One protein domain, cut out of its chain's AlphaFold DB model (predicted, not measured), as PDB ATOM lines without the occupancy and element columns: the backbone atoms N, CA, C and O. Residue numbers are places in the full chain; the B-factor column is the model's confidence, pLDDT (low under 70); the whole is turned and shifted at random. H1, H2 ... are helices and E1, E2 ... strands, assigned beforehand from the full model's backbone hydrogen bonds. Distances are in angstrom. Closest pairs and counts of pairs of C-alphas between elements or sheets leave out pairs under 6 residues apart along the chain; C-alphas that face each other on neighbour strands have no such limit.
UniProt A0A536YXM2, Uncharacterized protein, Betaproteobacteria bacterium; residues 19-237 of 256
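AT A GLANCE: This is residues 19 to 237 of the 256 residues of an uncharacterized protein of Betaproteobacteria bacterium (UniProt A0A536YXM2). Two long antiparallel strands, E2 and E6, run side by side through the middle of an elongated, two-lobed model and join its lobes. One lobe has E1 with H1 to H5 and H11, the other has E5, E3 and E4 with H6 to H10, and the long helix H12 covers E2 lengthwise. The 219 printed residues, mixed helices and strands, have thirteen named helices and six named strands, in the order H1 E1 H2 H3 H4 H5 E2 H6 E3 H7 E4 H8 E5 H9 H10 E6 H11 H12 H13. The mixed sheet, E1 E6 E2 E5 E3 E4, is curled like part of a barrel. The whole is compact, with a radius of gyration of the C-alphas of 17.7 A and spans of 54 by 32 by 29 A.

IN THESE COORDINATES: H1, residues 19 to 27, begins with C-alpha 19 at (136.701, 160.678, 126.413). E1 is residues 32 to 36, H2 37 to 40, H3 45 to 51, H4 59 to 67 and H5 69 to 80. E2, residues 83 to 98, is 35.4 A long and bends by 95 degrees at residue 86. H6 is residues 105 to 108, E3 112 to 115, H7 119 to 127, E4 131 to 134, H8 137 to 146, E5 151 to 155, H9 156 to 162 and H10 164 to 167. E6, residues 171 to 187, is 39.4 A long and bends by 85 degrees at residue 175. H11 is residues 188 to 193, and H12, residues 196 to 221, is 37.1 A long. H13, residues 223 to 231, ends with C-alpha 231 at (126.278, 133.299, 141.144).

HOW THE PARTS SIT: E6 and E2 are antiparallel, with N 94 and O 178 2.8 A apart; so are E1 and E6, with N 183 and O 35 at 2.9 A. E3, H7, E4 form a strand-helix-strand unit, two parallel neighbours joined through a helix, with a right-handed crossover; N 133 and O 113 are 2.8 A apart. H12 lies over E2, along the strands, at a height over the sheet of 7.2 A; their closest C-alphas, Thr 89 and Ala 210, are 4.9 A apart. H4 and H5 are on the opposite face from H12. H2 touches H1, the closest C-alphas being Ala 19 and Ser 39, 4.7 A apart. H6 is not on the sheet, and H10, H11 and H13 only graze it. Every O i to N i+4 pair is within hydrogen-bond range in H4, H5, H7, H8, H9, H11, H12 and H13; H1 has 4 of 5, H3 0 of 3 but 4 of 4 O i to N i+3 pairs, and H2, H6 and H10 are too short.

THE WHOLE: The C-alphas farthest apart, Ala 106 and Ser 195, are 56.4 A apart. The printed part has no cut and no long link. Mean pLDDT of the printed part is 91.5; residues 221, 223 to 228 and 237 are under 70.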
ATOM      1  N   ALA A  19     136.761 159.913 127.662       90.38
ATOM      2  CA  ALA A  19     136.701 160.678 126.413       90.38
ATOM      3  C   ALA A  19     137.641 161.892 126.401       90.38
ATOM      4  O   ALA A  19     137.904 162.456 125.340       90.38
ATOM      5  N   ARG A  20     138.178 162.304 127.555       93.94
ATOM      6  CA  ARG A  20     139.145 163.409 127.655       93.94
ATOM      7  C   ARG A  20     140.597 162.949 127.526       93.94
ATOM      8  O   ARG A  20     141.475 163.792 127.340       93.94
ATOM      9  N   GLU A  21     140.862 161.642 127.580       96.69
ATOM     10  CA  GLU A  21     142.219 161.080 127.494       96.69
ATOM     11  C   GLU A  21     142.890 161.396 126.157       96.69
ATOM     12  O   GLU A  21     144.053 161.787 126.151       96.69
ATOM     13  N   PHE A  22     142.168 161.302 125.035       97.56
ATOM     14  CA  PHE A  22     142.743 161.588 123.719       97.56
ATOM     15  C   PHE A  22     143.221 163.039 123.602       97.56
ATOM     16  O   PHE A  22     144.326 163.298 123.132       97.56
ATOM     17  N   GLY A  23     142.397 163.995 124.049       97.81
ATOM     18  CA  GLY A  23     142.763 165.412 124.075       97.81
ATOM     19  C   GLY A  23     143.963 165.659 124.987       97.81
ATOM     20  O   GLY A  23     144.931 166.284 124.570       97.81
ATOM     21  N   ALA A  24     143.955 165.078 126.191       98.12
ATOM     22  CA  ALA A  24     145.071 165.183 127.128       98.12
ATOM     23  C   ALA A  24     146.376 164.581 126.568       98.12
ATOM     24  O   ALA A  24     147.445 165.163 126.754       98.12
ATOM     25  N   LEU A  25     146.294 163.450 125.856       98.38
ATOM     26  CA  LEU A  25     147.417 162.849 125.137       98.38
ATOM     27  C   LEU A  25     147.916 163.764 124.027       98.38
ATOM     28  O   LEU A  25     149.117 163.979 123.909       98.38
ATOM     29  N   ARG A  26     147.014 164.291 123.198       98.38
ATOM     30  CA  ARG A  26     147.362 165.161 122.069       98.38
ATOM     31  C   ARG A  26     148.056 166.435 122.539       98.38
ATOM     32  O   ARG A  26     149.084 166.810 121.978       98.38
ATOM     33  N   ASP A  27     147.530 167.040 123.595       98.00
ATOM     34  CA  ASP A  27     147.991 168.327 124.116       98.00
ATOM     35  C   ASP A  27     149.213 168.170 125.048       98.00
ATOM     36  O   ASP A  27     149.852 169.154 125.416       98.00
ATOM     37  N   GLY A  28     149.580 166.930 125.402       97.69
ATOM     38  CA  GLY A  28     150.749 166.618 126.233       97.69
ATOM     39  C   GLY A  28     150.531 166.812 127.732       97.69
ATOM     40  O   GLY A  28     151.500 166.903 128.480       97.69
ATOM     41  N   ALA A  29     149.274 166.870 128.178       97.94
ATOM     42  CA  ALA A  29     148.924 166.870 129.596       97.94
ATOM     43  C   ALA A  29     149.135 165.492 130.249       97.94
ATOM     44  O   ALA A  29     149.371 165.413 131.454       97.94
ATOM     45  N   ILE A  30     149.063 164.417 129.456       98.00
ATOM     46  CA  ILE A  30     149.450 163.057 129.850       98.00
ATOM     47  C   ILE A  30     150.354 162.438 128.781       98.00
ATOM     48  O   ILE A  30     150.197 162.706 127.588       98.00
ATOM     49  N   ASP A  31     151.295 161.598 129.208       97.81
ATOM     50  CA  ASP A  31     152.286 161.002 128.307       97.81
ATOM     51  C   ASP A  31     151.756 159.757 127.588       97.81
ATOM     52  O   ASP A  31     152.046 159.549 126.411       97.81
ATOM     53  N   LEU A  32     151.006 158.919 128.306       97.94
ATOM     54  CA  LEU A  32     150.536 157.599 127.885       97.94
ATOM     55  C   LEU A  32     149.083 157.403 128.324       97.94
ATOM     56  O   LEU A  32     148.706 157.836 129.414       97.94
ATOM     57  N   ALA A  33     148.293 156.704 127.511       97.81
ATOM     58  CA  ALA A  33     146.977 156.216 127.909       97.81
ATOM     59  C   ALA A  33     146.648 154.881 127.234       97.81
ATOM     60  O   ALA A  33     147.208 154.536 126.190       97.81
ATOM     61  N   VAL A  34     145.717 154.151 127.847       96.31
ATOM     62  CA  VAL A  34     145.057 152.978 127.268       96.31
ATOM     63  C   VAL A  34     143.580 153.317 127.202       96.31
ATOM     64  O   VAL A  34     142.878 153.190 128.202       96.31
ATOM     65  N   GLY A  35     143.139 153.826 126.057       94.19
ATOM     66  CA  GLY A  35     141.784 154.351 125.920       94.19
ATOM     67  C   GLY A  35     140.900 153.484 125.047       94.19
ATOM     68  O   GLY A  35     141.375 152.794 124.147       94.19
ATOM     69  N   SER A  36     139.601 153.540 125.322       93.88
ATOM     70  CA  SER A  36     138.571 152.880 124.524       93.88
ATOM     71  C   SER A  36     138.372 153.600 123.190       93.88
ATOM     72  O   SER A  36     138.196 154.823 123.153       93.88
ATOM     73  N   ALA A  37     138.337 152.832 122.100       94.69
ATOM     74  CA  ALA A  37     138.051 153.335 120.762       94.69
ATOM     75  C   ALA A  37     136.703 154.065 120.723       94.69
ATOM     76  O   ALA A  37     136.613 155.145 120.145       94.69
ATOM     77  N   THR A  38     135.680 153.528 121.402       92.69
ATOM     78  CA  THR A  38     134.352 154.167 121.462       92.69
ATOM     79  C   THR A  38     134.352 155.498 122.201       92.69
ATOM     80  O   THR A  38     133.605 156.399 121.818       92.69
ATOM     81  N   SER A  39     135.200 155.644 123.225       92.56
ATOM     82  CA  SER A  39     135.336 156.890 123.992       92.56
ATOM     83  C   SER A  39     136.150 157.948 123.240       92.56
ATOM     84  O   SER A  39     135.862 159.140 123.335       92.56
ATOM     85  N   TRP A  40     137.156 157.530 122.468       95.69
ATOM     86  CA  TRP A  40     137.985 158.434 121.657       95.69
ATOM     87  C   TRP A  40     137.347 158.798 120.312       95.69
ATOM     88  O   TRP A  40     137.800 159.723 119.633       95.69
ATOM     89  N   ALA A  41     136.263 158.121 119.926       95.00
ATOM     90  CA  ALA A  41     135.603 158.339 118.646       95.00
ATOM     91  C   ALA A  41     134.983 159.739 118.481       95.00
ATOM     92  O   ALA A  41     134.751 160.183 117.360       95.00
ATOM     93  N   ALA A  42     134.765 160.474 119.578       90.62
ATOM     94  CA  ALA A  42     134.377 161.884 119.516       90.62
ATOM     95  C   ALA A  42     135.503 162.793 118.980       90.62
ATOM     96  O   ALA A  42     135.224 163.886 118.492       90.62
ATOM     97  N   GLN A  43     136.769 162.364 119.071       95.06
ATOM     98  CA  GLN A  43     137.925 163.091 118.532       95.06
ATOM     99  C   GLN A  43     138.490 162.466 117.249       95.06
ATOM    100  O   GLN A  43     139.091 163.184 116.450       95.06
ATOM    101  N   VAL A  44     138.305 161.157 117.049       96.94
ATOM    102  CA  VAL A  44     138.733 160.413 115.853       96.94
ATOM    103  C   VAL A  44     137.565 159.560 115.362       96.94
ATOM    104  O   VAL A  44     137.390 158.419 115.785       96.94
ATOM    105  N   VAL A  45     136.732 160.134 114.493       96.12
ATOM    106  CA  VAL A  45     135.434 159.557 114.099       96.12
ATOM    107  C   VAL A  45     135.550 158.159 113.488       96.12
ATOM    108  O   VAL A  45     134.647 157.343 113.661       96.12
ATOM    109  N   GLU A  46     136.665 157.849 112.828       97.12
ATOM    110  CA  GLU A  46     136.945 156.549 112.218       97.12
ATOM    111  C   GLU A  46     136.931 155.410 113.244       97.12
ATOM    112  O   GLU A  46     136.590 154.278 112.898       97.12
ATOM    113  N   LEU A  47     137.235 155.696 114.516       96.94
ATOM    114  CA  LEU A  47     137.206 154.705 115.594       96.94
ATOM    115  C   LEU A  47     135.802 154.144 115.854       96.94
ATOM    116  O   LEU A  47     135.685 153.015 116.335       96.94
ATOM    117  N   ASN A  48     134.742 154.863 115.458       95.75
ATOM    118  CA  ASN A  48     133.369 154.352 115.508       95.75
ATOM    119  C   ASN A  48     133.181 153.074 114.685       95.75
ATOM    120  O   ASN A  48     132.267 152.310 114.980       95.75
ATOM    121  N   LEU A  49     134.035 152.815 113.683       95.81
ATOM    122  CA  LEU A  49     133.946 151.626 112.835       95.81
ATOM    123  C   LEU A  49     133.869 150.339 113.666       95.81
ATOM    124  O   LEU A  49     133.042 149.486 113.372       95.81
ATOM    125  N   ILE A  50     134.693 150.216 114.712       94.94
ATOM    126  CA  ILE A  50     134.762 149.012 115.559       94.94
ATOM    127  C   ILE A  50     133.423 148.750 116.259       94.94
ATOM    128  O   ILE A  50     133.010 147.601 116.403       94.94
ATOM    129  N   ALA A  51     132.738 149.818 116.660       94.44
ATOM    130  CA  ALA A  51     131.521 149.756 117.451       94.44
ATOM    131  C   ALA A  51     130.247 149.954 116.630       94.44
ATOM    132  O   ALA A  51     129.178 150.118 117.215       94.44
ATOM    133  N   LEU A  52     130.315 149.941 115.294       95.81
ATOM    134  CA  LEU A  52     129.102 149.994 114.483       95.81
ATOM    135  C   LEU A  52     128.158 148.835 114.855       95.81
ATOM    136  O   LEU A  52     128.622 147.691 114.935       95.81
ATOM    137  N   PRO A  53     126.848 149.106 115.053       94.31
ATOM    138  CA  PRO A  53     125.885 148.102 115.493       94.31
ATOM    139  C   PRO A  53     125.930 146.819 114.651       94.31
ATOM    140  O   PRO A  53     125.684 146.847 113.444       94.31
ATOM    141  N   TRP A  54     126.231 145.693 115.299       91.69
ATOM    142  CA  TRP A  54     126.330 144.337 114.745       91.69
ATOM    143  C   TRP A  54     127.317 144.169 113.576       91.69
ATOM    144  O   TRP A  54     127.212 143.200 112.819       91.69
ATOM    145  N   LEU A  55     128.290 145.078 113.412       94.00
ATOM    146  CA  LEU A  55     129.343 144.924 112.400       94.00
ATOM    147  C   LEU A  55     130.263 143.742 112.733       94.00
ATOM    148  O   LEU A  55     130.543 142.893 111.885       94.00
ATOM    149  N   VAL A  56     130.748 143.712 113.973       92.75
ATOM    150  CA  VAL A  56     131.626 142.661 114.489       92.75
ATOM    151  C   VAL A  56     130.754 141.516 114.993       92.75
ATOM    152  O   VAL A  56     129.909 141.709 115.861       92.75
ATOM    153  N   ARG A  57     130.929 140.321 114.423       87.81
ATOM    154  CA  ARG A  57     130.041 139.173 114.689       87.81
ATOM    155  C   ARG A  57     130.406 138.393 115.945       87.81
ATOM    156  O   ARG A  57     129.530 137.855 116.612       87.81
ATOM    157  N   ASP A  58     131.698 138.285 116.213       87.88
ATOM    158  CA  ASP A  58     132.278 137.469 117.272       87.88
ATOM    159  C   ASP A  58     133.687 137.987 117.619       87.88
ATOM    160  O   ASP A  58     134.186 138.940 117.015       87.88
ATOM    161  N   ILE A  59     134.305 137.389 118.640       86.88
ATOM    162  CA  ILE A  59     135.635 137.788 119.119       86.88
ATOM    163  C   ILE A  59     136.715 137.516 118.064       86.88
ATOM    164  O   ILE A  59     137.607 138.341 117.903       86.88
ATOM    165  N   ASP A  60     136.604 136.431 117.296       89.12
ATOM    166  CA  ASP A  60     137.576 136.119 116.243       89.12
ATOM    167  C   ASP A  60     137.543 137.186 115.132       89.12
ATOM    168  O   ASP A  60     138.583 137.635 114.646       89.12
ATOM    169  N   ALA A  61     136.351 137.665 114.763       91.81
ATOM    170  CA  ALA A  61     136.182 138.783 113.841       91.81
ATOM    171  C   ALA A  61     136.747 140.097 114.405       91.81
ATOM    172  O   ALA A  61     137.328 140.876 113.643       91.81
ATOM    173  N   LEU A  62     136.609 140.342 115.715       92.31
ATOM    174  CA  LEU A  62     137.238 141.490 116.376       92.31
ATOM    175  C   LEU A  62     138.764 141.402 116.276       92.31
ATOM    176  O   LEU A  62     139.409 142.369 115.878       92.31
ATOM    177  N   ASP A  63     139.345 140.240 116.572       90.81
ATOM    178  CA  ASP A  63     140.792 140.041 116.498       90.81
ATOM    179  C   ASP A  63     141.327 140.273 115.084       90.81
ATOM    180  O   ASP A  63     142.336 140.960 114.912       90.81
ATOM    181  N   LEU A  64     140.642 139.742 114.065       91.62
ATOM    182  CA  LEU A  64     141.012 139.948 112.663       91.62
ATOM    183  C   LEU A  64     140.974 141.431 112.278       91.62
ATOM    184  O   LEU A  64     141.857 141.902 111.559       91.62
ATOM    185  N   LEU A  65     139.980 142.177 112.768       94.00
ATOM    186  CA  LEU A  65     139.879 143.618 112.541       94.00
ATOM    187  C   LEU A  65     141.068 144.357 113.175       94.00
ATOM    188  O   LEU A  65     141.680 145.199 112.513       94.00
ATOM    189  N   LEU A  66     141.420 144.004 114.416       94.44
ATOM    190  CA  LEU A  66     142.470 144.658 115.209       94.44
ATOM    191  C   LEU A  66     143.908 144.302 114.794       94.44
ATOM    192  O   LEU A  66     144.836 145.020 115.163       94.44
ATOM    193  N   HIS A  67     144.100 143.249 113.997       89.25
ATOM    194  CA  HIS A  67     145.418 142.830 113.494       89.25
ATOM    195  C   HIS A  67     145.555 142.935 111.965       89.25
ATOM    196  O   HIS A  67     146.577 142.534 111.406       89.25
ATOM    197  N   GLY A  68     144.541 143.469 111.279       92.06
ATOM    198  CA  GLY A  68     144.503 143.595 109.824       92.06
ATOM    199  C   GLY A  68     144.729 145.016 109.301       92.06
ATOM    200  O   GLY A  68     145.079 145.951 110.022       92.06
ATOM    201  N   GLU A  69     144.457 145.195 108.007       94.62
ATOM    202  CA  GLU A  69     144.571 146.489 107.319       94.62
ATOM    203  C   GLU A  69     143.673 147.572 107.943       94.62
ATOM    204  O   GLU A  69     144.033 148.749 107.976       94.62
ATOM    205  N   VAL A  70     142.517 147.180 108.488       93.38
ATOM    206  CA  VAL A  70     141.604 148.105 109.172       93.38
ATOM    207  C   VAL A  70     142.292 148.749 110.374       93.38
ATOM    208  O   VAL A  70     142.310 149.974 110.464       93.38
ATOM    209  N   ALA A  71     142.931 147.965 111.245       96.00
ATOM    210  CA  ALA A  71     143.685 148.498 112.377       96.00
ATOM    211  C   ALA A  71     144.804 149.450 111.944       96.00
ATOM    212  O   ALA A  71     145.015 150.473 112.592       96.00
ATOM    213  N   MET A  72     145.488 149.171 110.828       97.38
ATOM    214  CA  MET A  72     146.498 150.087 110.281       97.38
ATOM    215  C   MET A  72     145.888 151.431 109.869       97.38
ATOM    216  O   MET A  72     146.456 152.479 110.176       97.38
ATOM    217  N   ARG A  73     144.722 151.418 109.212       98.00
ATOM    218  CA  ARG A  73     144.005 152.638 108.803       98.00
ATOM    219  C   ARG A  73     143.490 153.428 110.010       98.00
ATOM    220  O   ARG A  73     143.647 154.645 110.043       98.00
ATOM    221  N   LEU A  74     142.949 152.747 111.020       98.25
ATOM    222  CA  LEU A  74     142.512 153.377 112.271       98.25
ATOM    223  C   LEU A  74     143.695 153.984 113.039       98.25
ATOM    224  O   LEU A  74     143.629 155.130 113.475       98.25
ATOM    225  N   SER A  75     144.815 153.264 113.131       98.50
ATOM    226  CA  SER A  75     146.067 153.782 113.691       98.50
ATOM    227  C   SER A  75     146.574 155.003 112.916       98.50
ATOM    228  O   SER A  75     147.019 155.974 113.522       98.50
ATOM    229  N   ALA A  76     146.478 155.006 111.584       98.69
ATOM    230  CA  ALA A  76     146.850 156.165 110.776       98.69
ATOM    231  C   ALA A  76     145.946 157.382 111.049       98.69
ATOM    232  O   ALA A  76     146.460 158.496 111.121       98.69
ATOM    233  N   ALA A  77     144.642 157.180 111.263       98.62
ATOM    234  CA  ALA A  77     143.719 158.247 111.659       98.62
ATOM    235  C   ALA A  77     144.067 158.818 113.046       98.62
ATOM    236  O   ALA A  77     144.185 160.034 113.205       98.62
ATOM    237  N   VAL A  78     144.344 157.951 114.029       98.75
ATOM    238  CA  VAL A  78     144.827 158.357 115.363       98.75
ATOM    239  C   VAL A  78     146.134 159.144 115.262       98.75
ATOM    240  O   VAL A  78     146.264 160.220 115.857       98.75
ATOM    241  N   LEU A  79     147.073 158.654 114.443       98.69
ATOM    242  CA  LEU A  79     148.322 159.346 114.163       98.69
ATOM    243  C   LEU A  79     148.059 160.718 113.561       98.69
ATOM    244  O   LEU A  79     148.586 161.691 114.090       98.69
ATOM    245  N   ALA A  80     147.240 160.828 112.516       98.56
ATOM    246  CA  ALA A  80     146.897 162.097 111.876       98.56
ATOM    247  C   ALA A  80     146.274 163.097 112.864       98.56
ATOM    248  O   ALA A  80     146.617 164.278 112.836       98.56
ATOM    249  N   ALA A  81     145.464 162.609 113.804       98.44
ATOM    250  CA  ALA A  81     144.835 163.399 114.858       98.44
ATOM    251  C   ALA A  81     145.784 163.828 116.001       98.44
ATOM    252  O   ALA A  81     145.357 164.524 116.923       98.44
ATOM    253  N   GLY A  82     147.075 163.483 115.937       98.00
ATOM    254  CA  GLY A  82     148.114 164.047 116.810       98.00
ATOM    255  C   GLY A  82     148.653 163.112 117.892       98.00
ATOM    256  O   GLY A  82     149.563 163.506 118.620       98.00
ATOM    257  N   VAL A  83     148.161 161.875 117.972       98.81
ATOM    258  CA  VAL A  83     148.522 160.896 119.009       98.81
ATOM    259  C   VAL A  83     149.198 159.689 118.365       98.81
ATOM    260  O   VAL A  83     148.761 159.233 117.321       98.81
ATOM    261  N   VAL A  84     150.275 159.156 118.946       98.81
ATOM    262  CA  VAL A  84     150.981 158.009 118.351       98.81
ATOM    263  C   VAL A  84     150.366 156.701 118.869       98.81
ATOM    264  O   VAL A  84     150.454 156.439 120.072       98.81
ATOM    265  N   PRO A  85     149.755 155.869 118.003       98.56
ATOM    266  CA  PRO A  85     149.240 154.558 118.392       98.56
ATOM    267  C   PRO A  85     150.395 153.572 118.613       98.56
ATOM    268  O   PRO A  85     151.368 153.575 117.857       98.56
ATOM    269  N   LEU A  86     150.286 152.710 119.625       98.38
ATOM    270  CA  LEU A  86     151.307 151.712 119.962       98.38
ATOM    271  C   LEU A  86     150.819 150.277 119.741       98.38
ATOM    272  O   LEU A  86     151.476 149.515 119.034       98.38
ATOM    273  N   ALA A  87     149.687 149.901 120.342       98.12
ATOM    274  CA  ALA A  87     149.155 148.540 120.260       98.12
ATOM    275  C   ALA A  87     147.644 148.494 120.529       98.12
ATOM    276  O   ALA A  87     147.152 149.154 121.444       98.12
ATOM    277  N   TRP A  88     146.930 147.681 119.754       97.62
ATOM    278  CA  TRP A  88     145.506 147.400 119.936       97.62
ATOM    279  C   TRP A  88     145.294 146.201 120.860       97.62
ATOM    280  O   TRP A  88     146.031 145.223 120.773       97.62
ATOM    281  N   THR A  89     144.255 146.248 121.692       94.50
ATOM    282  CA  THR A  89     143.760 145.111 122.482       94.50
ATOM    283  C   THR A  89     142.248 144.995 122.334       94.50
ATOM    284  O   THR A  89     141.542 146.004 122.339       94.50
ATOM    285  N   GLY A  90     141.729 143.773 122.223       90.75
ATOM    286  CA  GLY A  90     140.281 143.547 122.237       90.75
ATOM    287  C   GLY A  90     139.718 143.705 123.651       90.75
ATOM    288  O   GLY A  90     140.281 143.132 124.583       90.75
ATOM    289  N   ASP A  91     138.621 144.456 123.810       88.31
ATOM    290  CA  ASP A  91     137.854 144.542 125.074       88.31
ATOM    291  C   ASP A  91     136.583 143.667 125.039       88.31
ATOM    292  O   ASP A  91     135.942 143.416 126.058       88.31
ATOM    293  N   GLY A  92     136.245 143.139 123.860       88.75
ATOM    294  CA  GLY A  92     135.106 142.255 123.649       88.75
ATOM    295  C   GLY A  92     133.834 143.020 123.309       88.75
ATOM    296  O   GLY A  92     133.874 144.040 122.625       88.75
ATOM    297  N   PHE A  93     132.695 142.481 123.739       90.06
ATOM    298  CA  PHE A  93     131.384 143.049 123.447       90.06
ATOM    299  C   PHE A  93     130.843 143.872 124.606       90.06
ATOM    300  O   PHE A  93     131.181 143.675 125.781       90.06
ATOM    301  N   ARG A  94     129.972 144.800 124.230       92.19
ATOM    302  CA  ARG A  94     129.252 145.675 125.129       92.19
ATOM    303  C   ARG A  94     127.774 145.304 125.159       92.19
ATOM    304  O   ARG A  94     127.158 145.004 124.135       92.19
ATOM    305  N   GLU A  95     127.229 145.283 126.364       91.81
ATOM    306  CA  GLU A  95     125.948 144.683 126.714       91.81
ATOM    307  C   GLU A  95     125.106 145.669 127.533       91.81
ATOM    308  O   GLU A  95     125.612 146.668 128.051       91.81
ATOM    309  N   LEU A  96     123.812 145.379 127.683       94.38
ATOM    310  CA  LEU A  96     122.914 146.207 128.487       94.38
ATOM    311  C   LEU A  96     122.714 145.595 129.871       94.38
ATOM    312  O   LEU A  96     122.166 144.502 130.006       94.38
ATOM    313  N   ALA A  97     123.141 146.320 130.902       93.88
ATOM    314  CA  ALA A  97     122.919 145.988 132.301       93.88
ATOM    315  C   ALA A  97     121.766 146.832 132.853       93.88
ATOM    316  O   ALA A  97     121.897 148.039 133.035       93.88
ATOM    317  N   THR A  98     120.624 146.215 133.131       95.00
ATOM    318  CA  THR A  98     119.372 146.905 133.456       95.00
ATOM    319  C   THR A  98     118.792 146.460 134.800       95.00
ATOM    320  O   THR A  98     119.111 145.396 135.343       95.00
ATOM    321  N   ARG A  99     117.917 147.295 135.377       92.12
ATOM    322  CA  ARG A  99     117.152 146.970 136.599       92.12
ATOM    323  C   ARG A  99     116.070 145.935 136.331       92.12
ATOM    324  O   ARG A  99     115.864 145.013 137.122       92.12
ATOM    325  N   ARG A 100     115.369 146.108 135.213       90.56
ATOM    326  CA  ARG A 100     114.296 145.225 134.752       90.56
ATOM    327  C   ARG A 100     114.752 144.403 133.559       90.56
ATOM    328  O   ARG A 100     115.758 144.710 132.933       90.56
ATOM    329  N   GLU A 101     114.019 143.342 133.270       90.56
ATOM    330  CA  GLU A 101     114.308 142.504 132.116       90.56
ATOM    331  C   GLU A 101     114.004 143.241 130.803       90.56
ATOM    332  O   GLU A 101     113.027 143.983 130.717       90.56
ATOM    333  N   VAL A 102     114.873 143.042 129.812       89.25
ATOM    334  CA  VAL A 102     114.749 143.535 128.436       89.25
ATOM    335  C   VAL A 102     115.011 142.331 127.538       89.25
ATOM    336  O   VAL A 102     116.045 141.678 127.691       89.25
ATOM    337  N   GLN A 103     114.079 142.010 126.644       83.19
ATOM    338  CA  GLN A 103     114.202 140.880 125.715       83.19
ATOM    339  C   GLN A 103     114.048 141.310 124.254       83.19
ATOM    340  O   GLN A 103     114.645 140.705 123.364       83.19
ATOM    341  N   LEU A 104     113.258 142.354 123.998       84.44
ATOM    342  CA  LEU A 104     112.927 142.838 122.661       84.44
ATOM    343  C   LEU A 104     113.241 144.337 122.533       84.44
ATOM    344  O   LEU A 104     113.217 145.047 123.538       84.44
ATOM    345  N   PRO A 105     113.460 144.861 121.310       83.50
ATOM    346  CA  PRO A 105     113.666 146.296 121.100       83.50
ATOM    347  C   PRO A 105     112.592 147.178 121.746       83.50
ATOM    348  O   PRO A 105     112.913 148.206 122.326       83.50
ATOM    349  N   ALA A 106     111.324 146.753 121.711       89.25
ATOM    350  CA  ALA A 106     110.216 147.504 122.301       89.25
ATOM    351  C   ALA A 106     110.381 147.744 123.815       89.25
ATOM    352  O   ALA A 106     109.936 148.780 124.313       89.25
ATOM    353  N   ASP A 107     111.070 146.845 124.529       93.00
ATOM    354  CA  ASP A 107     111.303 146.950 125.974       93.00
ATOM    355  C   ASP A 107     112.266 148.090 126.342       93.00
ATOM    356  O   ASP A 107     112.283 148.506 127.507       93.00
ATOM    357  N   LEU A 108     113.045 148.585 125.368       94.38
ATOM    358  CA  LEU A 108     113.959 149.722 125.516       94.38
ATOM    359  C   LEU A 108     113.230 151.067 125.524       94.38
ATOM    360  O   LEU A 108     113.790 152.046 126.012       94.38
ATOM    361  N   THR A 109     111.992 151.118 125.024       96.38
ATOM    362  CA  THR A 109     111.236 152.366 124.878       96.38
ATOM    363  C   THR A 109     111.136 153.112 126.207       96.38
ATOM    364  O   THR A 109     110.586 152.596 127.183       96.38
ATOM    365  N   GLY A 110     111.660 154.337 126.239       95.62
ATOM    366  CA  GLY A 110     111.625 155.222 127.401       95.62
ATOM    367  C   GLY A 110     112.590 154.866 128.537       95.62
ATOM    368  O   GLY A 110     112.632 155.614 129.511       95.62
ATOM    369  N   LEU A 111     113.381 153.787 128.435       96.94
ATOM    370  CA  LEU A 111     114.364 153.446 129.466       96.94
ATOM    371  C   LEU A 111     115.470 154.498 129.539       96.94
ATOM    372  O   LEU A 111     116.123 154.792 128.537       96.94
ATOM    373  N   SER A 112     115.720 155.018 130.737       97.31
ATOM    374  CA  SER A 112     116.839 155.921 131.004       97.31
ATOM    375  C   SER A 112     118.130 155.110 131.131       97.31
ATOM    376  O   SER A 112     118.374 154.476 132.161       97.31
ATOM    377  N   LEU A 113     118.945 155.070 130.076       97.56
ATOM    378  CA  LEU A 113     120.147 154.232 130.014       97.56
ATOM    379  C   LEU A 113     121.407 155.087 130.034       97.56
ATOM    380  O   LEU A 113     121.586 155.957 129.184       97.56
ATOM    381  N   ARG A 114     122.329 154.822 130.958       96.50
ATOM    382  CA  ARG A 114     123.636 155.472 130.893       96.50
ATOM    383  C   ARG A 114     124.442 154.916 129.723       96.50
ATOM    384  O   ARG A 114     124.562 153.703 129.572       96.50
ATOM    385  N   VAL A 115     125.076 155.806 128.972       94.31
ATOM    386  CA  VAL A 115     126.138 155.474 128.015       94.31
ATOM    387  C   VAL A 115     127.440 156.157 128.437       94.31
ATOM    388  O   VAL A 115     127.395 157.250 129.018       94.31
ATOM    389  N   PRO A 116     128.616 155.545 128.201       89.19
ATOM    390  CA  PRO A 116     129.858 156.309 128.233       89.19
ATOM    391  C   PRO A 116     129.830 157.384 127.140       89.19
ATOM    392  O   PRO A 116     129.005 157.323 126.230       89.19
ATOM    393  N   SER A 117     130.736 158.357 127.232       85.75
ATOM    394  CA  SER A 117     130.886 159.461 126.278       85.75
ATOM    395  C   SER A 117     131.200 158.958 124.860       85.75
ATOM    396  O   SER A 117     132.351 158.932 124.435       85.75
ATOM    397  N   SER A 118     130.165 158.533 124.138       89.81
ATOM    398  CA  SER A 118     130.228 157.966 122.794       89.81
ATOM    399  C   SER A 118     128.962 158.357 122.023       89.81
ATOM    400  O   SER A 118     127.876 157.857 122.339       89.81
ATOM    401  N   PRO A 119     129.076 159.239 121.011       88.81
ATOM    402  CA  PRO A 119     127.936 159.638 120.191       88.81
ATOM    403  C   PRO A 119     127.233 158.446 119.531       88.81
ATOM    404  O   PRO A 119     126.010 158.379 119.542       88.81
ATOM    405  N   LEU A 120     127.990 157.455 119.050       94.38
ATOM    406  CA  LEU A 120     127.436 156.282 118.371       94.38
ATOM    407  C   LEU A 120     126.545 155.425 119.282       94.38
ATOM    408  O   LEU A 120     125.473 154.986 118.860       94.38
ATOM    409  N   LEU A 121     126.974 155.170 120.522       95.06
ATOM    410  CA  LEU A 121     126.184 154.382 121.478       95.06
ATOM    411  C   LEU A 121     124.904 155.127 121.872       95.06
ATOM    412  O   LEU A 121     123.833 154.523 121.960       95.06
ATOM    413  N   LEU A 122     125.014 156.448 122.057       94.94
ATOM    414  CA  LEU A 122     123.876 157.323 122.321       94.94
ATOM    415  C   LEU A 122     122.869 157.265 121.167       94.94
ATOM    416  O   LEU A 122     121.702 156.951 121.390       94.94
ATOM    417  N   GLU A 123     123.319 157.494 119.935       95.00
ATOM    418  CA  GLU A 123     122.470 157.457 118.739       95.00
ATOM    419  C   GLU A 123     121.821 156.087 118.537       95.00
ATOM    420  O   GLU A 123     120.632 156.007 118.229       95.00
ATOM    421  N   THR A 124     122.565 155.001 118.768       95.62
ATOM    422  CA  THR A 124     122.040 153.638 118.625       95.62
ATOM    423  C   THR A 124     120.898 153.376 119.604       95.62
ATOM    424  O   THR A 124     119.836 152.902 119.202       95.62
ATOM    425  N   LEU A 125     121.076 153.711 120.884       96.19
ATOM    426  CA  LEU A 125     120.036 153.496 121.892       96.19
ATOM    427  C   LEU A 125     118.839 154.430 121.708       96.19
ATOM    428  O   LEU A 125     117.699 153.999 121.891       96.19
ATOM    429  N   GLN A 126     119.074 155.672 121.286       96.44
ATOM    430  CA  GLN A 126     118.003 156.605 120.946       96.44
ATOM    431  C   GLN A 126     117.188 156.106 119.742       96.44
ATOM    432  O   GLN A 126     115.959 156.148 119.773       96.44
ATOM    433  N   ALA A 127     117.845 155.567 118.710       95.62
ATOM    434  CA  ALA A 127     117.177 154.969 117.552       95.62
ATOM    435  C   ALA A 127     116.335 153.733 117.921       95.62
ATOM    436  O   ALA A 127     115.357 153.425 117.241       95.62
ATOM    437  N   LEU A 128     116.683 153.048 119.014       94.38
ATOM    438  CA  LEU A 128     115.917 151.935 119.581       94.38
ATOM    439  C   LEU A 128     114.829 152.380 120.577       94.38
ATOM    440  O   LEU A 128     114.183 151.533 121.191       94.38
ATOM    441  N   GLY A 129     114.598 153.688 120.727       95.38
ATOM    442  CA  GLY A 129     113.519 154.260 121.538       95.38
ATOM    443  C   GLY A 129     113.858 154.481 123.013       95.38
ATOM    444  O   GLY A 129     112.989 154.926 123.766       95.38
ATOM    445  N   ALA A 130     115.088 154.195 123.445       97.56
ATOM    446  CA  ALA A 130     115.534 154.508 124.800       97.56
ATOM    447  C   ALA A 130     115.776 156.014 124.990       97.56
ATOM    448  O   ALA A 130     115.836 156.789 124.033       97.56
ATOM    449  N   THR A 131     115.983 156.413 126.243       97.50
ATOM    450  CA  THR A 131     116.377 157.768 126.648       97.50
ATOM    451  C   THR A 131     117.823 157.729 127.166       97.50
ATOM    452  O   THR A 131     118.041 157.721 128.379       97.50
ATOM    453  N   PRO A 132     118.841 157.611 126.291       97.06
ATOM    454  CA  PRO A 132     120.221 157.491 126.736       97.06
ATOM    455  C   PRO A 132     120.738 158.789 127.373       97.06
ATOM    456  O   PRO A 132     120.449 159.888 126.902       97.06
ATOM    457  N   VAL A 133     121.555 158.662 128.418       95.44
ATOM    458  CA  VAL A 133     122.208 159.782 129.108       95.44
ATOM    459  C   VAL A 133     123.715 159.541 129.157       95.44
ATOM    460  O   VAL A 133     124.181 158.558 129.734       95.44
ATOM    461  N   SER A 134     124.492 160.447 128.565       92.62
ATOM    462  CA  SER A 134     125.954 160.368 128.583       92.62
ATOM    463  C   SER A 134     126.514 160.891 129.905       92.62
ATOM    464  O   SER A 134     126.287 162.049 130.256       92.62
ATOM    465  N   MET A 135     127.266 160.060 130.628       91.62
ATOM    466  CA  MET A 135     128.001 160.466 131.835       91.62
ATOM    467  C   MET A 135     129.152 159.504 132.151       91.62
ATOM    468  O   MET A 135     129.181 158.360 131.685       91.62
ATOM    469  N   ASN A 136     130.109 159.937 132.975       88.81
ATOM    470  CA  ASN A 136     131.179 159.056 133.444       88.81
ATOM    471  C   ASN A 136     130.644 157.981 134.418       88.81
ATOM    472  O   ASN A 136     129.542 158.089 134.957       88.81
ATOM    473  N   ALA A 137     131.435 156.932 134.654       87.25
ATOM    474  CA  ALA A 137     131.022 155.800 135.488       87.25
ATOM    475  C   ALA A 137     130.818 156.168 136.976       87.25
ATOM    476  O   ALA A 137     130.007 155.549 137.664       87.25
ATOM    477  N   ALA A 138     131.537 157.171 137.492       86.00
ATOM    478  CA  ALA A 138     131.412 157.591 138.890       86.00
ATOM    479  C   ALA A 138     130.075 158.311 139.147       86.00
ATOM    480  O   ALA A 138     129.392 158.030 140.141       86.00
ATOM    481  N   ASP A 139     129.675 159.180 138.222       89.94
ATOM    482  CA  ASP A 139     128.381 159.856 138.237       89.94
ATOM    483  C   ASP A 139     127.246 158.857 137.989       89.94
ATOM    484  O   ASP A 139     126.249 158.876 138.718       89.94
ATOM    485  N   ALA A 140     127.442 157.911 137.060       90.81
ATOM    486  CA  ALA A 140     126.500 156.826 136.782       90.81
ATOM    487  C   ALA A 140     126.181 156.006 138.036       90.81
ATOM    488  O   ALA A 140     125.013 155.803 138.359       90.81
ATOM    489  N   LEU A 141     127.195 155.616 138.815       87.81
ATOM    490  CA  LEU A 141     126.994 154.869 140.058       87.81
ATOM    491  C   LEU A 141     126.187 155.674 141.095       87.81
ATOM    492  O   LEU A 141     125.389 155.122 141.859       87.81
ATOM    493  N   THR A 142     126.374 156.994 141.137       89.69
ATOM    494  CA  THR A 142     125.596 157.878 142.016       89.69
ATOM    495  C   THR A 142     124.147 158.002 141.551       89.69
ATOM    496  O   THR A 142     123.236 157.868 142.372       89.69
ATOM    497  N   ALA A 143     123.921 158.190 140.251       91.56
ATOM    498  CA  ALA A 143     122.596 158.224 139.635       91.56
ATOM    499  C   ALA A 143     121.849 156.884 139.801       91.56
ATOM    500  O   ALA A 143     120.684 156.856 140.201       91.56
ATOM    501  N   GLN A 144     122.549 155.762 139.623       89.94
ATOM    502  CA  GLN A 144     122.038 154.412 139.852       89.94
ATOM    503  C   GLN A 144     121.553 154.225 141.293       89.94
ATOM    504  O   GLN A 144     120.439 153.744 141.507       89.94
ATOM    505  N   ARG A 145     122.350 154.631 142.294       87.38
ATOM    506  CA  ARG A 145     121.954 154.550 143.714       87.38
ATOM    507  C   ARG A 145     120.734 155.408 144.044       87.38
ATOM    508  O   ARG A 145     119.957 155.035 144.916       87.38
ATOM    509  N   ARG A 146     120.558 156.533 143.348       90.88
ATOM    510  CA  ARG A 146     119.373 157.400 143.464       90.88
ATOM    511  C   ARG A 146     118.158 156.865 142.700       90.88
ATOM    512  O   ARG A 146     117.069 157.391 142.879       90.88
ATOM    513  N   GLY A 147     118.335 155.839 141.865       90.12
ATOM    514  CA  GLY A 147     117.268 155.248 141.059       90.12
ATOM    515  C   GLY A 147     116.859 156.085 139.846       90.12
ATOM    516  O   GLY A 147     115.762 155.893 139.340       90.12
ATOM    517  N   THR A 148     117.708 157.005 139.376       92.88
ATOM    518  CA  THR A 148     117.396 157.888 138.230       92.88
ATOM    519  C   THR A 148     117.782 157.291 136.870       92.88
ATOM    520  O   THR A 148     117.612 157.937 135.839       92.88
ATOM    521  N   LEU A 149     118.341 156.080 136.871       96.31
ATOM    522  CA  LEU A 149     118.734 155.314 135.691       96.31
ATOM    523  C   LEU A 149     118.103 153.918 135.762       96.31
ATOM    524  O   LEU A 149     118.113 153.275 136.818       96.31
ATOM    525  N   ASP A 150     117.622 153.436 134.623       96.44
ATOM    526  CA  ASP A 150     117.066 152.093 134.442       96.44
ATOM    527  C   ASP A 150     118.129 151.057 134.067       96.44
ATOM    528  O   ASP A 150     117.896 149.851 134.198       96.44
ATOM    529  N   GLY A 151     119.299 151.510 133.625       95.94
ATOM    530  CA  GLY A 151     120.415 150.651 133.268       95.94
ATOM    531  C   GLY A 151     121.606 151.407 132.701       95.94
ATOM    532  O   GLY A 151     121.665 152.638 132.729       95.94
ATOM    533  N   GLU A 152     122.550 150.642 132.173       95.62
ATOM    534  CA  GLU A 152     123.784 151.122 131.573       95.62
ATOM    535  C   GLU A 152     124.230 150.211 130.424       95.62
ATOM    536  O   GLU A 152     124.096 148.987 130.486       95.62
ATOM    537  N   GLU A 153     124.789 150.830 129.391       93.81
ATOM    538  CA  GLU A 153     125.549 150.180 128.330       93.81
ATOM    539  C   GLU A 153     127.017 150.035 128.772       93.81
ATOM    540  O   GLU A 153     127.680 151.025 129.117       93.81
ATOM    541  N   ILE A 154     127.512 148.794 128.830       91.94
ATOM    542  CA  ILE A 154     128.780 148.458 129.492       91.94
ATOM    543  C   ILE A 154     129.453 147.223 128.875       91.94
ATOM    544  O   ILE A 154     128.781 146.268 128.497       91.94
ATOM    545  N   SER A 155     130.791 147.194 128.807       88.81
ATOM    546  CA  SER A 155     131.514 145.974 128.411       88.81
ATOM    547  C   SER A 155     131.395 144.880 129.471       88.81
ATOM    548  O   SER A 155     131.280 145.161 130.668       88.81
ATOM    549  N   VAL A 156     131.446 143.610 129.059       85.06
ATOM    550  CA  VAL A 156     131.346 142.475 130.000       85.06
ATOM    551  C   VAL A 156     132.470 142.515 131.047       85.06
ATOM    552  O   VAL A 156     132.232 142.279 132.235       85.06
ATOM    553  N   ALA A 157     133.683 142.896 130.636       82.19
ATOM    554  CA  ALA A 157     134.818 143.079 131.538       82.19
ATOM    555  C   ALA A 157     134.573 144.201 132.567       82.19
ATOM    556  O   ALA A 157     134.809 144.017 133.771       82.19
ATOM    557  N   ALA A 158     134.044 145.348 132.128       85.25
ATOM    558  CA  ALA A 158     133.694 146.452 133.019       85.25
ATOM    559  C   ALA A 158     132.535 146.088 133.962       85.25
ATOM    560  O   ALA A 158     132.572 146.438 135.142       85.25
ATOM    561  N   TYR A 159     131.539 145.329 133.499       87.62
ATOM    562  CA  TYR A 159     130.431 144.843 134.326       87.62
ATOM    563  C   TYR A 159     130.920 143.959 135.483       87.62
ATOM    564  O   TYR A 159     130.510 144.150 136.633       87.62
ATOM    565  N   GLY A 160     131.856 143.047 135.203       82.69
ATOM    566  CA  GLY A 160     132.455 142.180 136.218       82.69
ATOM    567  C   GLY A 160     133.292 142.929 137.256       82.69
ATOM    568  O   GLY A 160     133.209 142.639 138.448       82.69
ATOM    569  N   THR A 161     134.081 143.912 136.823       81.50
ATOM    570  CA  THR A 161     134.994 144.657 137.712       81.50
ATOM    571  C   THR A 161     134.292 145.745 138.526       81.50
ATOM    572  O   THR A 161     134.602 145.925 139.703       81.50
ATOM    573  N   SER A 162     133.323 146.449 137.936       85.19
ATOM    574  CA  SER A 162     132.548 147.507 138.607       85.19
ATOM    575  C   SER A 162     131.469 146.970 139.547       85.19
ATOM    576  O   SER A 162     131.059 147.659 140.482       85.19
ATOM    577  N   ARG A 163     131.008 145.736 139.309       86.44
ATOM    578  CA  ARG A 163     129.969 145.055 140.088       86.44
ATOM    579  C   ARG A 163     128.646 145.823 140.169       86.44
ATOM    580  O   ARG A 163     127.948 145.743 141.183       86.44
ATOM    581  N   VAL A 164     128.259 146.533 139.103       88.69
ATOM    582  CA  VAL A 164     127.007 147.325 139.048       88.69
ATOM    583  C   VAL A 164     125.738 146.504 139.313       88.69
ATOM    584  O   VAL A 164     124.724 147.059 139.746       88.69
ATOM    585  N   TYR A 165     125.793 145.177 139.162       89.25
ATOM    586  CA  TYR A 165     124.719 144.263 139.567       89.25
ATOM    587  C   TYR A 165     124.387 144.332 141.060       89.25
ATOM    588  O   TYR A 165     123.225 144.189 141.435       89.25
ATOM    589  N   THR A 166     125.367 144.633 141.917       86.75
ATOM    590  CA  THR A 166     125.149 144.808 143.365       86.75
ATOM    591  C   THR A 166     124.348 146.070 143.696       86.75
ATOM    592  O   THR A 166     123.707 146.137 144.740       86.75
ATOM    593  N   ALA A 167     124.327 147.046 142.785       84.62
ATOM    594  CA  ALA A 167     123.557 148.282 142.894       84.62
ATOM    595  C   ALA A 167     122.238 148.235 142.087       84.62
ATOM    596  O   ALA A 167     121.590 149.258 141.857       84.62
ATOM    597  N   GLY A 168     121.815 147.042 141.656       86.62
ATOM    598  CA  GLY A 168     120.495 146.796 141.076       86.62
ATOM    599  C   GLY A 168     120.448 146.661 139.555       86.62
ATOM    600  O   GLY A 168     119.392 146.304 139.045       86.62
ATOM    601  N   PHE A 169     121.548 146.871 138.822       92.94
ATOM    602  CA  PHE A 169     121.624 146.588 137.375       92.94
ATOM    603  C   PHE A 169     121.978 145.125 137.131       92.94
ATOM    604  O   PHE A 169     123.006 144.791 136.556       92.94
ATOM    605  N   ALA A 170     121.164 144.236 137.688       90.00
ATOM    606  CA  ALA A 170     121.467 142.817 137.733       90.00
ATOM    607  C   ALA A 170     121.014 142.066 136.475       90.00
ATOM    608  O   ALA A 170     121.388 140.911 136.308       90.00
ATOM    609  N   ARG A 171     120.188 142.662 135.607       90.50
ATOM    610  CA  ARG A 171     119.700 142.008 134.387       90.50
ATOM    611  C   ARG A 171     120.647 142.327 133.239       90.50
ATOM    612  O   ARG A 171     120.692 143.462 132.795       90.50
ATOM    613  N   LEU A 172     121.407 141.338 132.781       88.88
ATOM    614  CA  LEU A 172     122.354 141.510 131.682       88.88
ATOM    615  C   LEU A 172     121.748 140.957 130.390       88.88
ATOM    616  O   LEU A 172     121.639 139.738 130.218       88.88
ATOM    617  N   LEU A 173     121.350 141.846 129.486       88.94
ATOM    618  CA  LEU A 173     120.967 141.493 128.127       88.94
ATOM    619  C   LEU A 173     122.232 141.388 127.273       88.94
ATOM    620  O   LEU A 173     122.868 142.393 126.966       88.94
ATOM    621  N   VAL A 174     122.562 140.153 126.889       85.50
ATOM    622  CA  VAL A 174     123.662 139.861 125.966       85.50
ATOM    623  C   VAL A 174     123.138 139.983 124.536       85.50
ATOM    624  O   VAL A 174     122.524 139.046 124.017       85.50
ATOM    625  N   TRP A 175     123.311 141.157 123.939       87.44
ATOM    626  CA  TRP A 175     122.826 141.509 122.599       87.44
ATOM    627  C   TRP A 175     123.942 141.652 121.559       87.44
ATOM    628  O   TRP A 175     123.643 141.650 120.364       87.44
ATOM    629  N   GLN A 176     125.202 141.765 122.005       87.94
ATOM    630  CA  GLN A 176     126.393 141.887 121.159       87.94
ATOM    631  C   GLN A 176     126.255 142.941 120.046       87.94
ATOM    632  O   GLN A 176     126.727 142.745 118.926       87.94
ATOM    633  N   ALA A 177     125.574 144.056 120.335       91.19
ATOM    634  CA  ALA A 177     125.376 145.113 119.348       91.19
ATOM    635  C   ALA A 177     126.679 145.856 119.055       91.19
ATOM    636  O   ALA A 177     126.936 146.205 117.910       91.19
ATOM    637  N   HIS A 178     127.529 146.062 120.058       94.19
ATOM    638  CA  HIS A 178     128.758 146.830 119.906       94.19
ATOM    639  C   HIS A 178     129.953 146.011 120.380       94.19
ATOM    640  O   HIS A 178     129.918 145.427 121.464       94.19
ATOM    641  N   ALA A 179     131.015 145.992 119.582       93.38
ATOM    642  CA  ALA A 179     132.333 145.592 120.049       93.38
ATOM    643  C   ALA A 179     133.113 146.826 120.515       93.38
ATOM    644  O   ALA A 179     132.844 147.946 120.075       93.38
ATOM    645  N   ASP A 180     134.090 146.617 121.389       93.12
ATOM    646  CA  ASP A 180     135.035 147.648 121.797       93.12
ATOM    647  C   ASP A 180     136.472 147.122 121.738       93.12
ATOM    648  O   ASP A 180     136.751 145.920 121.836       93.12
ATOM    649  N   ALA A 181     137.396 148.054 121.574       94.50
ATOM    650  CA  ALA A 181     138.823 147.802 121.580       94.50
ATOM    651  C   ALA A 181     139.520 148.933 122.322       94.50
ATOM    652  O   ALA A 181     139.095 150.089 122.245       94.50
ATOM    653  N   LEU A 182     140.613 148.614 123.006       95.00
ATOM    654  CA  LEU A 182     141.460 149.625 123.623       95.00
ATOM    655  C   LEU A 182     142.726 149.830 122.795       95.00
ATOM    656  O   LEU A 182     143.245 148.900 122.171       95.00
ATOM    657  N   LEU A 183     143.236 151.054 122.829       97.56
ATOM    658  CA  LEU A 183     144.465 151.450 122.163       97.56
ATOM    659  C   LEU A 183     145.463 151.968 123.193       97.56
ATOM    660  O   LEU A 183     145.226 152.980 123.855       97.56
ATOM    661  N   PHE A 184     146.607 151.297 123.285       98.38
ATOM    662  CA  PHE A 184     147.792 151.863 123.914       98.38
ATOM    663  C   PHE A 184     148.307 152.979 123.013       98.38
ATOM    664  O   PHE A 184     148.579 152.748 121.832       98.38
ATOM    665  N   ALA A 185     148.454 154.177 123.562       98.56
ATOM    666  CA  ALA A 185     148.913 155.333 122.814       98.56
ATOM    667  C   ALA A 185     149.833 156.221 123.648       98.56
ATOM    668  O   ALA A 185     149.777 156.230 124.880       98.56
ATOM    669  N   ILE A 186     150.670 156.981 122.949       98.62
ATOM    670  CA  ILE A 186     151.642 157.900 123.535       98.62
ATOM    671  C   ILE A 186     151.528 159.282 122.893       98.62
ATOM    672  O   ILE A 186     151.263 159.423 121.692       98.62
ATOM    673  N   ASN A 187     151.755 160.322 123.691       98.69
ATOM    674  CA  ASN A 187     151.898 161.681 123.196       98.69
ATOM    675  C   ASN A 187     153.015 161.756 122.136       98.69
ATOM    676  O   ASN A 187     154.108 161.199 122.291       98.69
ATOM    677  N   ARG A 188     152.767 162.506 121.058       98.50
ATOM    678  CA  ARG A 188     153.703 162.623 119.932       98.50
ATOM    679  C   ARG A 188     155.033 163.280 120.312       98.50
ATOM    680  O   ARG A 188     156.079 162.847 119.831       98.50
ATOM    681  N   ALA A 189     155.026 164.314 121.150       98.19
ATOM    682  CA  ALA A 189     156.257 164.982 121.568       98.19
ATOM    683  C   ALA A 189     157.121 164.063 122.444       98.19
ATOM    684  O   ALA A 189     158.339 164.014 122.258       98.19
ATOM    685  N   VAL A 190     156.501 163.289 123.339       97.81
ATOM    686  CA  VAL A 190     157.187 162.258 124.133       97.81
ATOM    687  C   VAL A 190     157.801 161.206 123.215       97.81
ATOM    688  O   VAL A 190     159.003 160.962 123.298       97.81
ATOM    689  N   TRP A 191     157.019 160.653 122.282       98.12
ATOM    690  CA  TRP A 191     157.499 159.682 121.292       98.12
ATOM    691  C   TRP A 191     158.702 160.191 120.490       98.12
ATOM    692  O   TRP A 191     159.702 159.487 120.312       98.12
ATOM    693  N   ASN A 192     158.640 161.448 120.051       97.81
ATOM    694  CA  ASN A 192     159.692 162.064 119.252       97.81
ATOM    695  C   ASN A 192     161.004 162.253 120.030       97.81
ATOM    696  O   ASN A 192     162.068 162.227 119.416       97.81
ATOM    697  N   ARG A 193     160.949 162.368 121.363       96.38
ATOM    698  CA  ARG A 193     162.133 162.462 122.240       96.38
ATOM    699  C   ARG A 193     162.785 161.111 122.546       96.38
ATOM    700  O   ARG A 193     163.900 161.082 123.063       96.38
ATOM    701  N   LEU A 194     162.106 159.996 122.276       95.88
ATOM    702  CA  LEU A 194     162.670 158.660 122.471       95.88
ATOM    703  C   LEU A 194     163.726 158.352 121.401       95.88
ATOM    704  O   LEU A 194     163.541 158.683 120.227       95.88
ATOM    705  N   SER A 195     164.813 157.683 121.804       96.12
ATOM    706  CA  SER A 195     165.774 157.121 120.850       96.12
ATOM    707  C   SER A 195     165.142 155.961 120.072       96.12
ATOM    708  O   SER A 195     164.118 155.419 120.487       96.12
ATOM    709  N   GLY A 196     165.764 155.538 118.967       96.25
ATOM    710  CA  GLY A 196     165.284 154.382 118.199       96.25
ATOM    711  C   GLY A 196     165.158 153.109 119.046       96.25
ATOM    712  O   GLY A 196     164.117 152.461 119.015       96.25
ATOM    713  N   ALA A 197     166.164 152.810 119.876       95.56
ATOM    714  CA  ALA A 197     166.138 151.650 120.771       95.56
ATOM    715  C   ALA A 197     165.000 151.734 121.801       95.56
ATOM    716  O   ALA A 197     164.361 150.741 122.130       95.56
ATOM    717  N   ASP A 198     164.708 152.941 122.279       95.50
ATOM    718  CA  ASP A 198     163.668 153.151 123.283       95.50
ATOM    719  C   ASP A 198     162.261 153.113 122.701       95.50
ATOM    720  O   ASP A 198     161.337 152.647 123.366       95.50
ATOM    721  N   ARG A 199     162.093 153.581 121.461       96.94
ATOM    722  CA  ARG A 199     160.845 153.421 120.709       96.94
ATOM    723  C   ARG A 199     160.515 151.945 120.528       96.94
ATOM    724  O   ARG A 199     159.373 151.564 120.763       96.94
ATOM    725  N   GLU A 200     161.510 151.130 120.185       97.25
ATOM    726  CA  GLU A 200     161.324 149.686 120.036       97.25
ATOM    727  C   GLU A 200     160.938 149.026 121.365       97.25
ATOM    728  O   GLU A 200     159.970 148.272 121.420       97.25
ATOM    729  N   LEU A 201     161.616 149.379 122.465       96.06
ATOM    730  CA  LEU A 201     161.269 148.878 123.800       96.06
ATOM    731  C   LEU A 201     159.839 149.251 124.217       96.06
ATOM    732  O   LEU A 201     159.122 148.416 124.764       96.06
ATOM    733  N   VAL A 202     159.408 150.489 123.956       96.44
ATOM    734  CA  VAL A 202     158.040 150.941 124.263       96.44
ATOM    735  C   VAL A 202     157.008 150.211 123.403       96.44
ATOM    736  O   VAL A 202     155.978 149.794 123.930       96.44
ATOM    737  N   LEU A 203     157.275 150.021 122.107       97.75
ATOM    738  CA  LEU A 203     156.387 149.265 121.219       97.75
ATOM    739  C   LEU A 203     156.261 147.810 121.656       97.75
ATOM    740  O   LEU A 203     155.146 147.295 121.713       97.75
ATOM    741  N   GLN A 204     157.377 147.161 121.993       97.94
ATOM    742  CA  GLN A 204     157.352 145.778 122.452       97.94
ATOM    743  C   GLN A 204     156.571 145.650 123.763       97.94
ATOM    744  O   GLN A 204     155.662 144.830 123.848       97.94
ATOM    745  N   ALA A 205     156.829 146.527 124.737       96.81
ATOM    746  CA  ALA A 205     156.092 146.534 125.999       96.81
ATOM    747  C   ALA A 205     154.582 146.767 125.799       96.81
ATOM    748  O   ALA A 205     153.769 146.122 126.460       96.81
ATOM    749  N   ALA A 206     154.194 147.654 124.876       97.44
ATOM    750  CA  ALA A 206     152.789 147.888 124.549       97.44
ATOM    751  C   ALA A 206     152.135 146.663 123.891       97.44
ATOM    752  O   ALA A 206     151.004 146.327 124.235       97.44
ATOM    753  N   ARG A 207     152.836 145.970 122.983       97.38
ATOM    754  CA  ARG A 207     152.345 144.729 122.355       97.38
ATOM    755  C   ARG A 207     152.172 143.609 123.378       97.38
ATOM    756  O   ARG A 207     151.121 142.975 123.393       97.38
ATOM    757  N   ASP A 208     153.153 143.413 124.255       97.56
ATOM    758  CA  ASP A 208     153.090 142.395 125.309       97.56
ATOM    759  C   ASP A 208     151.921 142.678 126.267       97.56
ATOM    760  O   ASP A 208     151.126 141.788 126.579       97.56
ATOM    761  N   ALA A 209     151.759 143.939 126.684       96.38
ATOM    762  CA  ALA A 209     150.648 144.363 127.530       96.38
ATOM    763  C   ALA A 209     149.287 144.195 126.834       96.38
ATOM    764  O   ALA A 209     148.330 143.741 127.460       96.38
ATOM    765  N   ALA A 210     149.194 144.511 125.541       95.81
ATOM    766  CA  ALA A 210     147.972 144.346 124.762       95.81
ATOM    767  C   ALA A 210     147.568 142.871 124.604       95.81
ATOM    768  O   ALA A 210     146.390 142.534 124.742       95.81
ATOM    769  N   GLN A 211     148.534 141.972 124.395       94.50
ATOM    770  CA  GLN A 211     148.284 140.528 124.362       94.50
ATOM    771  C   GLN A 211     147.764 140.015 125.711       94.50
ATOM    772  O   GLN A 211     146.783 139.267 125.757       94.50
ATOM    773  N   GLN A 212     148.375 140.455 126.816       94.44
ATOM    774  CA  GLN A 212     147.914 140.111 128.163       94.44
ATOM    775  C   GLN A 212     146.502 140.643 128.433       94.44
ATOM    776  O   GLN A 212     145.651 139.897 128.921       94.44
ATOM    777  N   ALA A 213     146.232 141.902 128.080       90.94
ATOM    778  CA  ALA A 213     144.921 142.522 128.245       90.94
ATOM    779  C   ALA A 213     143.840 141.794 127.431       90.94
ATOM    780  O   ALA A 213     142.784 141.476 127.977       90.94
ATOM    781  N   THR A 214     144.131 141.423 126.180       90.75
ATOM    782  CA  THR A 214     143.211 140.641 125.336       90.75
ATOM    783  C   THR A 214     142.891 139.288 125.975       90.75
ATOM    784  O   THR A 214     141.726 138.893 126.051       90.75
ATOM    785  N   ALA A 215     143.896 138.580 126.499       89.75
ATOM    786  CA  ALA A 215     143.678 137.306 127.186       89.75
ATOM    787  C   ALA A 215     142.804 137.463 128.448       89.75
ATOM    788  O   ALA A 215     141.921 136.636 128.701       89.75
ATOM    789  N   MET A 216     143.005 138.536 129.222       86.00
ATOM    790  CA  MET A 216     142.174 138.847 130.390       86.00
ATOM    791  C   MET A 216     140.730 139.181 129.996       86.00
ATOM    792  O   MET A 216     139.800 138.634 130.592       86.00
ATOM    793  N   ALA A 217     140.535 140.023 128.977       83.00
ATOM    794  CA  ALA A 217     139.213 140.410 128.486       83.00
ATOM    795  C   ALA A 217     138.417 139.197 127.990       83.00
ATOM    796  O   ALA A 217     137.244 139.042 128.338       83.00
ATOM    797  N   ARG A 218     139.063 138.271 127.268       82.88
ATOM    798  CA  ARG A 218     138.439 137.005 126.842       82.88
ATOM    799  C   ARG A 218     138.003 136.152 128.022       82.88
ATOM    800  O   ARG A 218     136.882 135.658 128.029       82.88
ATOM    801  N   LYS A 219     138.851 136.021 129.044       81.56
ATOM    802  CA  LYS A 219     138.508 135.267 130.254       81.56
ATOM    803  C   LYS A 219     137.300 135.863 130.983       81.56
ATOM    804  O   LYS A 219     136.487 135.112 131.508       81.56
ATOM    805  N   LEU A 220     137.180 137.191 131.020       70.81
ATOM    806  CA  LEU A 220     136.043 137.888 131.636       70.81
ATOM    807  C   LEU A 220     134.774 137.855 130.777       70.81
ATOM    808  O   LEU A 220     133.678 137.938 131.322       70.81
ATOM    809  N   SER A 221     134.925 137.734 129.458       69.31
ATOM    810  CA  SER A 221     133.815 137.692 128.499       69.31
ATOM    811  C   SER A 221     133.318 136.273 128.206       69.31
ATOM    812  O   SER A 221     132.297 136.104 127.541       69.31
ATOM    813  N   ASP A 222     134.016 135.246 128.695       70.88
ATOM    814  CA  ASP A 222     133.603 133.852 128.559       70.88
ATOM    815  C   ASP A 222     132.270 133.601 129.289       70.88
ATOM    816  O   ASP A 222     131.981 134.134 130.364       70.88
ATOM    817  N   THR A 223     131.459 132.719 128.716       63.31
ATOM    818  CA  THR A 223     130.231 132.172 129.298       63.31
ATOM    819  C   THR A 223     130.397 131.716 130.749       63.31
ATOM    820  O   THR A 223     129.487 131.927 131.554       63.31
ATOM    821  N   ALA A 224     131.558 131.168 131.118       61.34
ATOM    822  CA  ALA A 224     131.871 130.799 132.497       61.34
ATOM    823  C   ALA A 224     131.955 132.015 133.444       61.34
ATOM    824  O   ALA A 224     131.489 131.943 134.582       61.34
ATOM    825  N   ALA A 225     132.487 133.150 132.985       66.25
ATOM    826  CA  ALA A 225     132.527 134.391 133.760       66.25
ATOM    827  C   ALA A 225     131.142 135.052 133.858       66.25
ATOM    828  O   ALA A 225     130.752 135.523 134.925       66.25
ATOM    829  N   VAL A 226     130.328 134.986 132.800       68.06
ATOM    830  CA  VAL A 226     128.918 135.418 132.861       68.06
ATOM    831  C   VAL A 226     128.105 134.550 133.839       68.06
ATOM    832  O   VAL A 226     127.255 135.056 134.582       68.06
ATOM    833  N   ALA A 227     128.388 133.245 133.899       68.25
ATOM    834  CA  ALA A 227     127.818 132.349 134.904       68.25
ATOM    835  C   ALA A 227     128.295 132.701 136.325       68.25
ATOM    836  O   ALA A 227     127.503 132.651 137.268       68.25
ATOM    837  N   GLU A 228     129.548 133.132 136.486       68.81
ATOM    838  CA  GLU A 228     130.060 133.638 137.764       68.81
ATOM    839  C   GLU A 228     129.315 134.888 138.227       68.81
ATOM    840  O   GLU A 228     128.860 134.939 139.371       68.81
ATOM    841  N   PHE A 229     129.093 135.863 137.344       78.12
ATOM    842  CA  PHE A 229     128.277 137.031 137.691       78.12
ATOM    843  C   PHE A 229     126.880 136.607 138.140       78.12
ATOM    844  O   PHE A 229     126.322 137.196 139.067       78.12
ATOM    845  N   SER A 230     126.340 135.545 137.535       76.06
ATOM    846  CA  SER A 230     125.035 135.009 137.912       76.06
ATOM    847  C   SER A 230     125.022 134.432 139.330       76.06
ATOM    848  O   SER A 230     124.093 134.701 140.093       76.06
ATOM    849  N   ARG A 231     126.092 133.733 139.743       75.81
ATOM    850  CA  ARG A 231     126.278 133.299 141.144       75.81
ATOM    851  C   ARG A 231     126.344 134.474 142.121       75.81
ATOM    852  O   ARG A 231     125.959 134.330 143.277       75.81
ATOM    853  N   GLN A 232     126.796 135.635 141.656       76.75
ATOM    854  CA  GLN A 232     126.943 136.850 142.458       76.75
ATOM    855  C   GLN A 232     125.732 137.796 142.389       76.75
ATOM    856  O   GLN A 232     125.792 138.911 142.911       76.75
ATOM    857  N   GLY A 233     124.631 137.357 141.774       74.00
ATOM    858  CA  GLY A 233     123.356 138.073 141.769       74.00
ATOM    859  C   GLY A 233     122.954 138.679 140.427       74.00
ATOM    860  O   GLY A 233     121.827 139.165 140.323       74.00
ATOM    861  N   ALA A 234     123.803 138.619 139.394       77.12
ATOM    862  CA  ALA A 234     123.383 138.941 138.034       77.12
ATOM    863  C   ALA A 234     122.410 137.881 137.485       77.12
ATOM    864  O   ALA A 234     122.309 136.757 137.973       77.12
ATOM    865  N   ARG A 235     121.662 138.232 136.446       74.94
ATOM    866  CA  ARG A 235     120.760 137.339 135.723       74.94
ATOM    867  C   ARG A 235     120.864 137.670 134.248       74.94
ATOM    868  O   ARG A 235     120.549 138.786 133.841       74.94
ATOM    869  N   ARG A 236     121.300 136.701 133.450       72.06
ATOM    870  CA  ARG A 236     121.318 136.827 131.994       72.06
ATOM    871  C   ARG A 236     119.881 136.857 131.462       72.06
ATOM    872  O   ARG A 236     119.056 136.060 131.904       72.06
ATOM    873  N   GLY A 237     119.589 137.765 130.533       61.50
ATOM    874  CA  GLY A 237     118.331 137.762 129.784       61.50
ATOM    875  C   GLY A 237     118.162 136.467 128.985       61.50
ATOM    876  O   GLY A 237     119.146 135.871 128.542       61.50
TER     877      GLY A 237